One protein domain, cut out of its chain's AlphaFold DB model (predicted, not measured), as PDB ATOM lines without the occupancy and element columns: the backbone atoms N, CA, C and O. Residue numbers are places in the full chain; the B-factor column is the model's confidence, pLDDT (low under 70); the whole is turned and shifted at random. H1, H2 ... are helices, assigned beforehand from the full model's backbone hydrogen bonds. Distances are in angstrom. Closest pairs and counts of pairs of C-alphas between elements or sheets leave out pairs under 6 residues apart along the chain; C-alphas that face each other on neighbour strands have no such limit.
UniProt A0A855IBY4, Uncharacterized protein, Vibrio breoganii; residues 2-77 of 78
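What this domain is: This is residues 2 to 77 of the 78 residues of an uncharacterized protein of Vibrio breoganii (UniProt A0A855IBY4). Two long helices, H1 and H2, fold back side by side as a helical hairpin, and a third helix, H3, starts near the open end of that hairpin and runs away from it as an arm. Residues 62 to 77, of which 62 to 75 belong to H3, stand free, and this arm makes much of the length. The printed part has 76 residues with three named helices, H1, H2 and H3 in that order, and no named strand; its class is all helix. It is extended, with a radius of gyration of the C-alphas of 18.2 A and spans of 64 by 22 by 13 A.

Where its parts are: Find C-alpha 2 at (171.697, 171.673, 223.122); from there H1, residues 2 to 21, runs 28.3 A. Next look at Gly 26, where H2 begins, residues 26 to 48, 32.5 A long. H3, residues 55 to 75, begins with C-alpha 55 at (173.881, 167.629, 230.939) and runs 29.8 A to C-alpha 75 at (155.803, 163.410, 254.302).

How they stand to each other: Begin with the hairpin of H1 and H2, joined by a tight link of 4 residues. They touch, and their closest C-alphas, those of Cys 13 and Ala 33, are 4.8 A apart. Their lines stand at a shallow tilt of 26 degrees, opposite ways. H2 touches H3 with residues 42 to 46 alone, and H3 touches H2 with residues 55 to 58 alone; the closest C-alphas, of His 43 and Pro 55, are 7.1 A apart. These two run the same way at a steep tilt of 41 degrees. H1 and H3 are apart. In H1, H2 and H3 every O i to N i+4 pair is within hydrogen-bond range.

The domain as a whole: Look for the two C-alphas farthest apart at Phe 22 and Lys 77, 63.6 A. The outline is a rod, and without the free stretch the body spans 42 by 17 by 12 A. The printed part has no cut, and the link from H2 to H3, 6 residues, is short. The mean pLDDT of the printed part is 74.2, and 20 residues are under 70, among them residues 50 to 55 and 72 to 77.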
ATOM      1  N   SER A   2     171.468 173.076 223.477       59.62
ATOM      2  CA  SER A   2     171.697 171.673 223.122       59.62
ATOM      3  C   SER A   2     171.434 171.323 221.653       59.62
ATOM      4  O   SER A   2     172.234 170.604 221.078       59.62
ATOM      5  N   LYS A   3     170.417 171.900 220.982       62.75
ATOM      6  CA  LYS A   3     170.151 171.638 219.544       62.75
ATOM      7  C   LYS A   3     171.363 171.873 218.634       62.75
ATOM      8  O   LYS A   3     171.646 171.060 217.761       62.75
ATOM      9  N   LYS A   4     172.063 173.001 218.820       74.06
ATOM     10  CA  LYS A   4     173.230 173.360 217.995       74.06
ATOM     11  C   LYS A   4     174.391 172.404 218.265       74.06
ATOM     12  O   LYS A   4     175.048 171.977 217.327       74.06
ATOM     13  N   ILE A   5     174.588 172.038 219.532       72.31
ATOM     14  CA  ILE A   5     175.631 171.103 219.966       72.31
ATOM     15  C   ILE A   5     175.372 169.712 219.384       72.31
ATOM     16  O   ILE A   5     176.288 169.137 218.810       72.31
ATOM     17  N   THR A   6     174.131 169.219 219.429       73.06
ATOM     18  CA  THR A   6     173.747 167.932 218.829       73.06
ATOM     19  C   THR A   6     173.968 167.920 217.317       73.06
ATOM     20  O   THR A   6     174.484 166.944 216.779       73.06
ATOM     21  N   LEU A   7     173.613 169.006 216.618       78.06
ATOM     22  CA  LEU A   7     173.819 169.114 215.172       78.06
ATOM     23  C   LEU A   7     175.314 169.102 214.818       78.06
ATOM     24  O   LEU A   7     175.732 168.371 213.923       78.06
ATOM     25  N   ILE A   8     176.117 169.878 215.550       80.19
ATOM     26  CA  ILE A   8     177.568 169.954 215.352       80.19
ATOM     27  C   ILE A   8     178.215 168.603 215.663       80.19
ATOM     28  O   ILE A   8     179.007 168.124 214.860       80.19
ATOM     29  N   SER A   9     177.858 167.948 216.773       76.06
ATOM     30  CA  SER A   9     178.431 166.646 217.135       76.06
ATOM     31  C   SER A   9     178.048 165.549 216.144       76.06
ATOM     32  O   SER A   9     178.872 164.691 215.846       76.06
ATOM     33  N   LEU A  10     176.830 165.588 215.596       80.00
ATOM     34  CA  LEU A  10     176.388 164.639 214.577       80.00
ATOM     35  C   LEU A  10     177.155 164.832 213.260       80.00
ATOM     36  O   LEU A  10     177.626 163.855 212.679       80.00
ATOM     37  N   ALA A  11     177.337 166.081 212.824       84.31
ATOM     38  CA  ALA A  11     178.133 166.397 211.639       84.31
ATOM     39  C   ALA A  11     179.602 165.968 211.810       84.31
ATOM     40  O   ALA A  11     180.192 165.380 210.905       84.31
ATOM     41  N   LEU A  12     180.173 166.200 212.994       83.19
ATOM     42  CA  LEU A  12     181.555 165.842 213.322       83.19
ATOM     43  C   LEU A  12     181.756 164.320 213.419       83.19
ATOM     44  O   LEU A  12     182.794 163.804 212.999       83.19
ATOM     45  N   CYS A  13     180.742 163.601 213.909       82.06
ATOM     46  CA  CYS A  13     180.704 162.142 213.918       82.06
ATOM     47  C   CYS A  13     180.665 161.579 212.494       82.06
ATOM     48  O   CYS A  13     181.463 160.704 212.168       82.06
ATOM     49  N   ALA A  14     179.781 162.098 211.634       84.06
ATOM     50  CA  ALA A  14     179.691 161.670 210.239       84.06
ATOM     51  C   ALA A  14     181.005 161.930 209.484       84.06
ATOM     52  O   ALA A  14     181.501 161.049 208.786       84.06
ATOM     53  N   PHE A  15     181.614 163.102 209.687       85.25
ATOM     54  CA  PHE A  15     182.906 163.447 209.094       85.25
ATOM     55  C   PHE A  15     184.042 162.532 209.576       85.25
ATOM     56  O   PHE A  15     184.819 162.037 208.759       85.25
ATOM     57  N   SER A  16     184.116 162.246 210.881       75.31
ATOM     58  CA  SER A  16     185.121 161.312 211.415       75.31
ATOM     59  C   SER A  16     184.934 159.898 210.877       75.31
ATOM     60  O   SER A  16     185.921 159.235 210.578       75.31
ATOM     61  N   LEU A  17     183.690 159.441 210.699       77.50
ATOM     62  CA  LEU A  17     183.406 158.125 210.123       77.50
ATOM     63  C   LEU A  17     183.915 158.018 208.678       77.50
ATOM     64  O   LEU A  17     184.478 156.996 208.296       77.50
ATOM     65  N   VAL A  18     183.748 159.087 207.894       82.44
ATOM     66  CA  VAL A  18     184.281 159.173 206.528       82.44
ATOM     67  C   VAL A  18     185.810 159.123 206.547       82.44
ATOM     68  O   VAL A  18     186.396 158.390 205.758       82.44
ATOM     69  N   MET A  19     186.472 159.829 207.468       78.88
ATOM     70  CA  MET A  19     187.933 159.748 207.596       78.88
ATOM     71  C   MET A  19     188.427 158.353 207.989       78.88
ATOM     72  O   MET A  19     189.389 157.878 207.391       78.88
ATOM     73  N   VAL A  20     187.730 157.670 208.905       76.81
ATOM     74  CA  VAL A  20     188.007 156.261 209.236       76.81
ATOM     75  C   VAL A  20     187.837 155.365 208.007       76.81
ATOM     76  O   VAL A  20     188.666 154.493 207.780       76.81
ATOM     77  N   TYR A  21     186.808 155.589 207.185       79.62
ATOM     78  CA  TYR A  21     186.581 154.802 205.969       79.62
ATOM     79  C   TYR A  21     187.711 154.944 204.938       79.62
ATOM     80  O   TYR A  21     188.063 153.973 204.274       79.62
ATOM     81  N   PHE A  22     188.301 156.135 204.818       83.06
ATOM     82  CA  PHE A  22     189.469 156.370 203.961       83.06
ATOM     83  C   PHE A  22     190.805 155.991 204.625       83.06
ATOM     84  O   PHE A  22     191.856 156.235 204.035       83.06
ATOM     85  N   ASP A  23     190.777 155.421 205.835       71.94
ATOM     86  CA  ASP A  23     191.948 155.095 206.663       71.94
ATOM     87  C   ASP A  23     192.865 156.308 206.939       71.94
ATOM     88  O   ASP A  23     194.055 156.205 207.248       71.94
ATOM     89  N   ILE A  24     192.292 157.510 206.844       63.09
ATOM     90  CA  ILE A  24     192.963 158.776 207.126       63.09
ATOM     91  C   ILE A  24     192.851 159.008 208.636       63.09
ATOM     92  O   ILE A  24     191.757 158.982 209.193       63.09
ATOM     93  N   LEU A  25     193.984 159.246 209.311       66.94
ATOM     94  CA  LEU A  25     194.100 159.464 210.770       66.94
ATOM     95  C   LEU A  25     193.816 158.238 211.675       66.94
ATOM     96  O   LEU A  25     194.007 158.345 212.891       66.94
ATOM     97  N   GLY A  26     193.428 157.082 211.122       73.12
ATOM     98  CA  GLY A  26     193.363 155.783 211.813       73.12
ATOM     99  C   GLY A  26     192.666 155.811 213.185       73.12
ATOM    100  O   GLY A  26     191.528 156.264 213.324       73.12
ATOM    101  N   LEU A  27     193.372 155.351 214.229       77.62
ATOM    102  CA  LEU A  27     192.870 155.255 215.612       77.62
ATOM    103  C   LEU A  27     192.354 156.597 216.169       77.62
ATOM    104  O   LEU A  27     191.404 156.622 216.952       77.62
ATOM    105  N   ILE A  28     192.962 157.719 215.766       81.88
ATOM    106  CA  ILE A  28     192.584 159.052 216.253       81.88
ATOM    107  C   ILE A  28     191.195 159.423 215.728       81.88
ATOM    108  O   ILE A  28     190.338 159.842 216.506       81.88
ATOM    109  N   ALA A  29     190.944 159.212 214.432       76.69
ATOM    110  CA  ALA A  29     189.634 159.467 213.834       76.69
ATOM    111  C   ALA A  29     188.547 158.581 214.459       76.69
ATOM    112  O   ALA A  29     187.448 159.058 214.748       76.69
ATOM    113  N   MET A  30     188.875 157.323 214.764       77.88
ATOM    114  CA  MET A  30     187.968 156.416 215.467       77.88
ATOM    115  C   MET A  30     187.640 156.915 216.884       77.88
ATOM    116  O   MET A  30     186.472 156.928 217.276       77.88
ATOM    117  N   GLY A  31     188.633 157.401 217.636       81.81
ATOM    118  CA  GLY A  31     188.415 157.997 218.958       81.81
ATOM    119  C   GLY A  31     187.504 159.228 218.914       81.81
ATOM    120  O   GLY A  31     186.567 159.342 219.710       81.81
ATOM    121  N   VAL A  32     187.716 160.121 217.943       84.25
ATOM    122  CA  VAL A  32     186.877 161.318 217.752       84.25
ATOM    123  C   VAL A  32     185.447 160.939 217.346       84.25
ATOM    124  O   VAL A  32     184.489 161.522 217.867       84.25
ATOM    125  N   ALA A  33     185.271 159.933 216.485       78.94
ATOM    126  CA  ALA A  33     183.952 159.422 216.112       78.94
ATOM    127  C   ALA A  33     183.174 158.909 217.336       78.94
ATOM    128  O   ALA A  33     182.015 159.269 217.525       78.94
ATOM    129  N   VAL A  34     183.816 158.142 218.220       86.06
ATOM    130  CA  VAL A  34     183.162 157.604 219.426       86.06
ATOM    131  C   VAL A  34     182.756 158.719 220.397       86.06
ATOM    132  O   VAL A  34     181.623 158.735 220.879       86.06
ATOM    133  N   ILE A  35     183.645 159.681 220.666       85.88
ATOM    134  CA  ILE A  35     183.362 160.789 221.600       85.88
ATOM    135  C   ILE A  35     182.254 161.700 221.053       85.88
ATOM    136  O   ILE A  35     181.357 162.119 221.794       85.88
ATOM    137  N   SER A  36     182.291 162.001 219.753       82.81
ATOM    138  CA  SER A  36     181.271 162.828 219.100       82.81
ATOM    139  C   SER A  36     179.913 162.127 219.058       82.81
ATOM    140  O   SER A  36     178.905 162.760 219.382       82.81
ATOM    141  N   LEU A  37     179.880 160.819 218.782       81.25
ATOM    142  CA  LEU A  37     178.666 160.009 218.853       81.25
ATOM    143  C   LEU A  37     178.071 160.006 220.265       81.25
ATOM    144  O   LEU A  37     176.881 160.264 220.436       81.25
ATOM    145  N   PHE A  38     178.897 159.778 221.289       86.00
ATOM    146  CA  PHE A  38     178.447 159.800 222.681       86.00
ATOM    147  C   PHE A  38     177.860 161.167 223.063       86.00
ATOM    148  O   PHE A  38     176.780 161.256 223.650       86.00
ATOM    149  N   THR A  39     178.527 162.247 222.655       82.06
ATOM    150  CA  THR A  39     178.057 163.621 222.883       82.06
ATOM    151  C   THR A  39     176.717 163.881 222.194       82.06
ATOM    152  O   THR A  39     175.830 164.485 222.808       82.06
ATOM    153  N   ALA A  40     176.547 163.385 220.962       80.62
ATOM    154  CA  ALA A  40     175.310 163.492 220.194       80.62
ATOM    155  C   ALA A  40     174.157 162.739 220.865       80.62
ATOM    156  O   ALA A  40     173.052 163.270 220.944       80.62
ATOM    157  N   ILE A  41     174.411 161.539 221.395       83.19
ATOM    158  CA  ILE A  41     173.404 160.744 222.106       83.19
ATOM    159  C   ILE A  41     172.981 161.443 223.402       83.19
ATOM    160  O   ILE A  41     171.786 161.575 223.655       83.19
ATOM    161  N   VAL A  42     173.927 161.938 224.207       82.75
ATOM    162  CA  VAL A  42     173.614 162.608 225.483       82.75
ATOM    163  C   VAL A  42     172.832 163.903 225.255       82.75
ATOM    164  O   VAL A  42     171.768 164.092 225.846       82.75
ATOM    165  N   HIS A  43     173.316 164.787 224.378       78.62
ATOM    166  CA  HIS A  43     172.640 166.060 224.106       78.62
ATOM    167  C   HIS A  43     171.358 165.871 223.291       78.62
ATOM    168  O   HIS A  43     170.385 166.593 223.504       78.62
ATOM    169  N   GLY A  44     171.324 164.887 222.389       76.69
ATOM    170  CA  GLY A  44     170.133 164.497 221.640       76.69
ATOM    171  C   GLY A  44     169.044 163.916 222.540       76.69
ATOM    172  O   GLY A  44     167.892 164.324 222.436       76.69
ATOM    173  N   GLY A  45     169.407 163.038 223.478       77.31
ATOM    174  CA  GLY A  45     168.491 162.477 224.472       77.31
ATOM    175  C   GLY A  45     167.945 163.530 225.440       77.31
ATOM    176  O   GLY A  45     166.745 163.544 225.722       77.31
ATOM    177  N   LEU A  46     168.789 164.464 225.896       75.88
ATOM    178  CA  LEU A  46     168.342 165.620 226.684       75.88
ATOM    179  C   LEU A  46     167.346 166.483 225.904       75.88
ATOM    180  O   LEU A  46     166.302 166.863 226.438       75.88
ATOM    181  N   TRP A  47     167.656 166.745 224.634       72.81
ATOM    182  CA  TRP A  47     166.802 167.539 223.763       72.81
ATOM    183  C   TRP A  47     165.439 166.870 223.516       72.81
ATOM    184  O   TRP A  47     164.407 167.527 223.646       72.81
ATOM    185  N   LEU A  48     165.419 165.558 223.247       75.25
ATOM    186  CA  LEU A  48     164.195 164.751 223.135       75.25
ATOM    187  C   LEU A  48     163.380 164.729 224.435       75.25
ATOM    188  O   LEU A  48     162.155 164.667 224.393       75.25
ATOM    189  N   SER A  49     164.044 164.840 225.586       73.44
ATOM    190  CA  SER A  49     163.395 164.924 226.902       73.44
ATOM    191  C   SER A  49     162.834 166.321 227.219       73.44
ATOM    192  O   SER A  49     162.401 166.560 228.345       73.44
ATOM    193  N   GLY A  50     162.884 167.265 226.270       66.56
ATOM    194  CA  GLY A  50     162.418 168.642 226.459       66.56
ATOM    195  C   GLY A  50     163.283 169.468 227.417       66.56
ATOM    196  O   GLY A  50     162.877 170.556 227.823       66.56
ATOM    197  N   ARG A  51     164.471 168.973 227.792       64.62
ATOM    198  CA  ARG A  51     165.411 169.670 228.678       64.62
ATOM    199  C   ARG A  51     166.469 170.387 227.841       64.62
ATOM    200  O   ARG A  51     167.328 169.762 227.227       64.62
ATOM    201  N   ASP A  52     166.410 171.716 227.837       63.53
ATOM    202  CA  ASP A  52     167.367 172.590 227.132       63.53
ATOM    203  C   ASP A  52     168.586 172.987 227.999       63.53
ATOM    204  O   ASP A  52     169.417 173.793 227.574       63.53
ATOM    205  N   SER A  53     168.685 172.433 229.214       62.16
ATOM    206  CA  SER A  53     169.750 172.680 230.195       62.16
ATOM    207  C   SER A  53     171.011 171.850 229.916       62.16
ATOM    208  O   SER A  53     170.965 170.858 229.188       62.16
ATOM    209  N   ASN A  54     172.150 172.226 230.512       67.88
ATOM    210  CA  ASN A  54     173.385 171.444 230.395       67.88
ATOM    211  C   ASN A  54     173.198 170.013 230.947       67.88
ATOM    212  O   ASN A  54     172.401 169.813 231.869       67.88
ATOM    213  N   PRO A  55     173.965 169.015 230.463       65.94
ATOM    214  CA  PRO A  55     173.881 167.629 230.939       65.94
ATOM    215  C   PRO A  55     174.046 167.484 232.460       65.94
ATOM    216  O   PRO A  55     173.346 166.693 233.090       65.94
ATOM    217  N   LEU A  56     174.935 168.285 233.058       71.06
ATOM    218  CA  LEU A  56     175.148 168.330 234.508       71.06
ATOM    219  C   LEU A  56     173.937 168.892 235.256       71.06
ATOM    220  O   LEU A  56     173.537 168.328 236.273       71.06
ATOM    221  N   ASP A  57     173.319 169.948 234.732       67.56
ATOM    222  CA  ASP A  57     172.122 170.543 235.330       67.56
ATOM    223  C   ASP A  57     170.934 169.586 235.229       67.56
ATOM    224  O   ASP A  57     170.224 169.376 236.208       67.56
ATOM    225  N   ALA A  58     170.769 168.906 234.089       67.12
ATOM    226  CA  ALA A  58     169.738 167.882 233.924       67.12
ATOM    227  C   ALA A  58     169.924 166.708 234.902       67.12
ATOM    228  O   ALA A  58     168.943 166.184 235.437       67.12
ATOM    229  N   TYR A  59     171.172 166.314 235.173       70.25
ATOM    230  CA  TYR A  59     171.481 165.294 236.173       70.25
ATOM    231  C   TYR A  59     171.145 165.763 237.599       70.25
ATOM    232  O   TYR A  59     170.545 165.016 238.380       70.25
ATOM    233  N   GLN A  60     171.483 167.007 237.943       72.44
ATOM    234  CA  GLN A  60     171.155 167.587 239.248       72.44
ATOM    235  C   GLN A  60     169.644 167.769 239.447       72.44
ATOM    236  O   GLN A  60     169.133 167.466 240.527       72.44
ATOM    237  N   ASP A  61     168.916 168.186 238.414       71.25
ATOM    238  CA  ASP A  61     167.456 168.305 238.446       71.25
ATOM    239  C   ASP A  61     166.766 166.948 238.568       71.25
ATOM    240  O   ASP A  61     165.767 166.824 239.282       71.25
ATOM    241  N   GLY A  62     167.323 165.905 237.944       67.62
ATOM    242  CA  GLY A  62     166.896 164.527 238.174       67.62
ATOM    243  C   GLY A  62     167.021 164.147 239.650       67.62
ATOM    244  O   GLY A  62     166.046 163.705 240.257       67.62
ATOM    245  N   LYS A  63     168.179 164.409 240.272       70.62
ATOM    246  CA  LYS A  63     168.387 164.150 241.708       70.62
ATOM    247  C   LYS A  63     167.455 164.962 242.604       70.62
ATOM    248  O   LYS A  63     166.902 164.403 243.550       70.62
ATOM    249  N   LYS A  64     167.249 166.249 242.312       70.56
ATOM    250  CA  LYS A  64     166.306 167.098 243.060       70.56
ATOM    251  C   LYS A  64     164.876 166.587 242.937       70.56
ATOM    252  O   LYS A  64     164.170 166.541 243.939       70.56
ATOM    253  N   THR A  65     164.466 166.167 241.744       73.06
ATOM    254  CA  THR A  65     163.130 165.603 241.497       73.06
ATOM    255  C   THR A  65     162.933 164.304 242.274       73.06
ATOM    256  O   THR A  65     161.938 164.165 242.983       73.06
ATOM    257  N   THR A  66     163.911 163.394 242.236       71.25
ATOM    258  CA  THR A  66     163.884 162.151 243.018       71.25
ATOM    259  C   THR A  66     163.814 162.437 244.516       71.25
ATOM    260  O   THR A  66     162.941 161.902 245.196       71.25
ATOM    261  N   ALA A  67     164.658 163.336 245.030       71.00
ATOM    262  CA  ALA A  67     164.642 163.718 246.440       71.00
ATOM    263  C   ALA A  67     163.293 164.326 246.855       71.00
ATOM    264  O   ALA A  67     162.761 163.965 247.902       71.00
ATOM    265  N   ARG A  68     162.708 165.192 246.017       68.81
ATOM    266  CA  ARG A  68     161.401 165.816 246.259       68.81
ATOM    267  C   ARG A  68     160.261 164.797 246.243       68.81
ATOM    268  O   ARG A  68     159.350 164.907 247.053       68.81
ATOM    269  N   SER A  69     160.333 163.794 245.365       71.38
ATOM    270  CA  SER A  69     159.353 162.702 245.321       71.38
ATOM    271  C   SER A  69     159.442 161.793 246.551       71.38
ATOM    272  O   SER A  69     158.419 161.411 247.107       71.38
ATOM    273  N   LEU A  70     160.654 161.509 247.036       72.19
ATOM    274  CA  LEU A  70     160.885 160.721 248.248       72.19
ATOM    275  C   LEU A  70     160.400 161.458 249.496       72.19
ATOM    276  O   LEU A  70     159.721 160.864 250.331       72.19
ATOM    277  N   THR A  71     160.698 162.754 249.614       72.31
ATOM    278  CA  THR A  71     160.226 163.559 250.746       72.31
ATOM    279  C   THR A  71     158.720 163.783 250.705       72.31
ATOM    280  O   THR A  71     158.098 163.741 251.763       72.31
ATOM    281  N   SER A  72     158.097 163.938 249.530       68.50
ATOM    282  CA  SER A  72     156.631 163.992 249.439       68.50
ATOM    283  C   SER A  72     155.980 162.652 249.791       68.50
ATOM    284  O   SER A  72     154.948 162.636 250.454       68.50
ATOM    285  N   PHE A  73     156.590 161.525 249.408       69.81
ATOM    286  CA  PHE A  73     156.067 160.190 249.723       69.81
ATOM    287  C   PHE A  73     156.176 159.860 251.220       69.81
ATOM    288  O   PHE A  73     155.245 159.313 251.804       69.81
ATOM    289  N   PHE A  74     157.287 160.232 251.863       69.94
ATOM    290  CA  PHE A  74     157.463 160.066 253.309       69.94
ATOM    291  C   PHE A  74     156.695 161.109 254.134       69.94
ATOM    292  O   PHE A  74     156.202 160.783 255.212       69.94
ATOM    293  N   GLY A  75     156.556 162.341 253.640       58.50
ATOM    294  CA  GLY A  75     155.803 163.410 254.302       58.50
ATOM    295  C   GLY A  75     154.286 163.222 254.240       58.50
ATOM    296  O   GLY A  75     153.596 163.614 255.172       58.50
ATOM    297  N   SER A  76     153.769 162.564 253.196       57.62
ATOM    298  CA  SER A  76     152.341 162.242 253.051       57.62
ATOM    299  C   SER A  76     151.859 161.111 253.973       57.62
ATOM    300  O   SER A  76     150.669 160.804 253.977       57.62
ATOM    301  N   LYS A  77     152.760 160.456 254.719       53.56
ATOM    302  CA  LYS A  77     152.436 159.337 255.621       53.56
ATOM    303  C   LYS A  77     152.288 159.757 257.091       53.56
ATOM    304  O   LYS A  77     152.269 158.888 257.963       53.56
TER     305      LYS A  77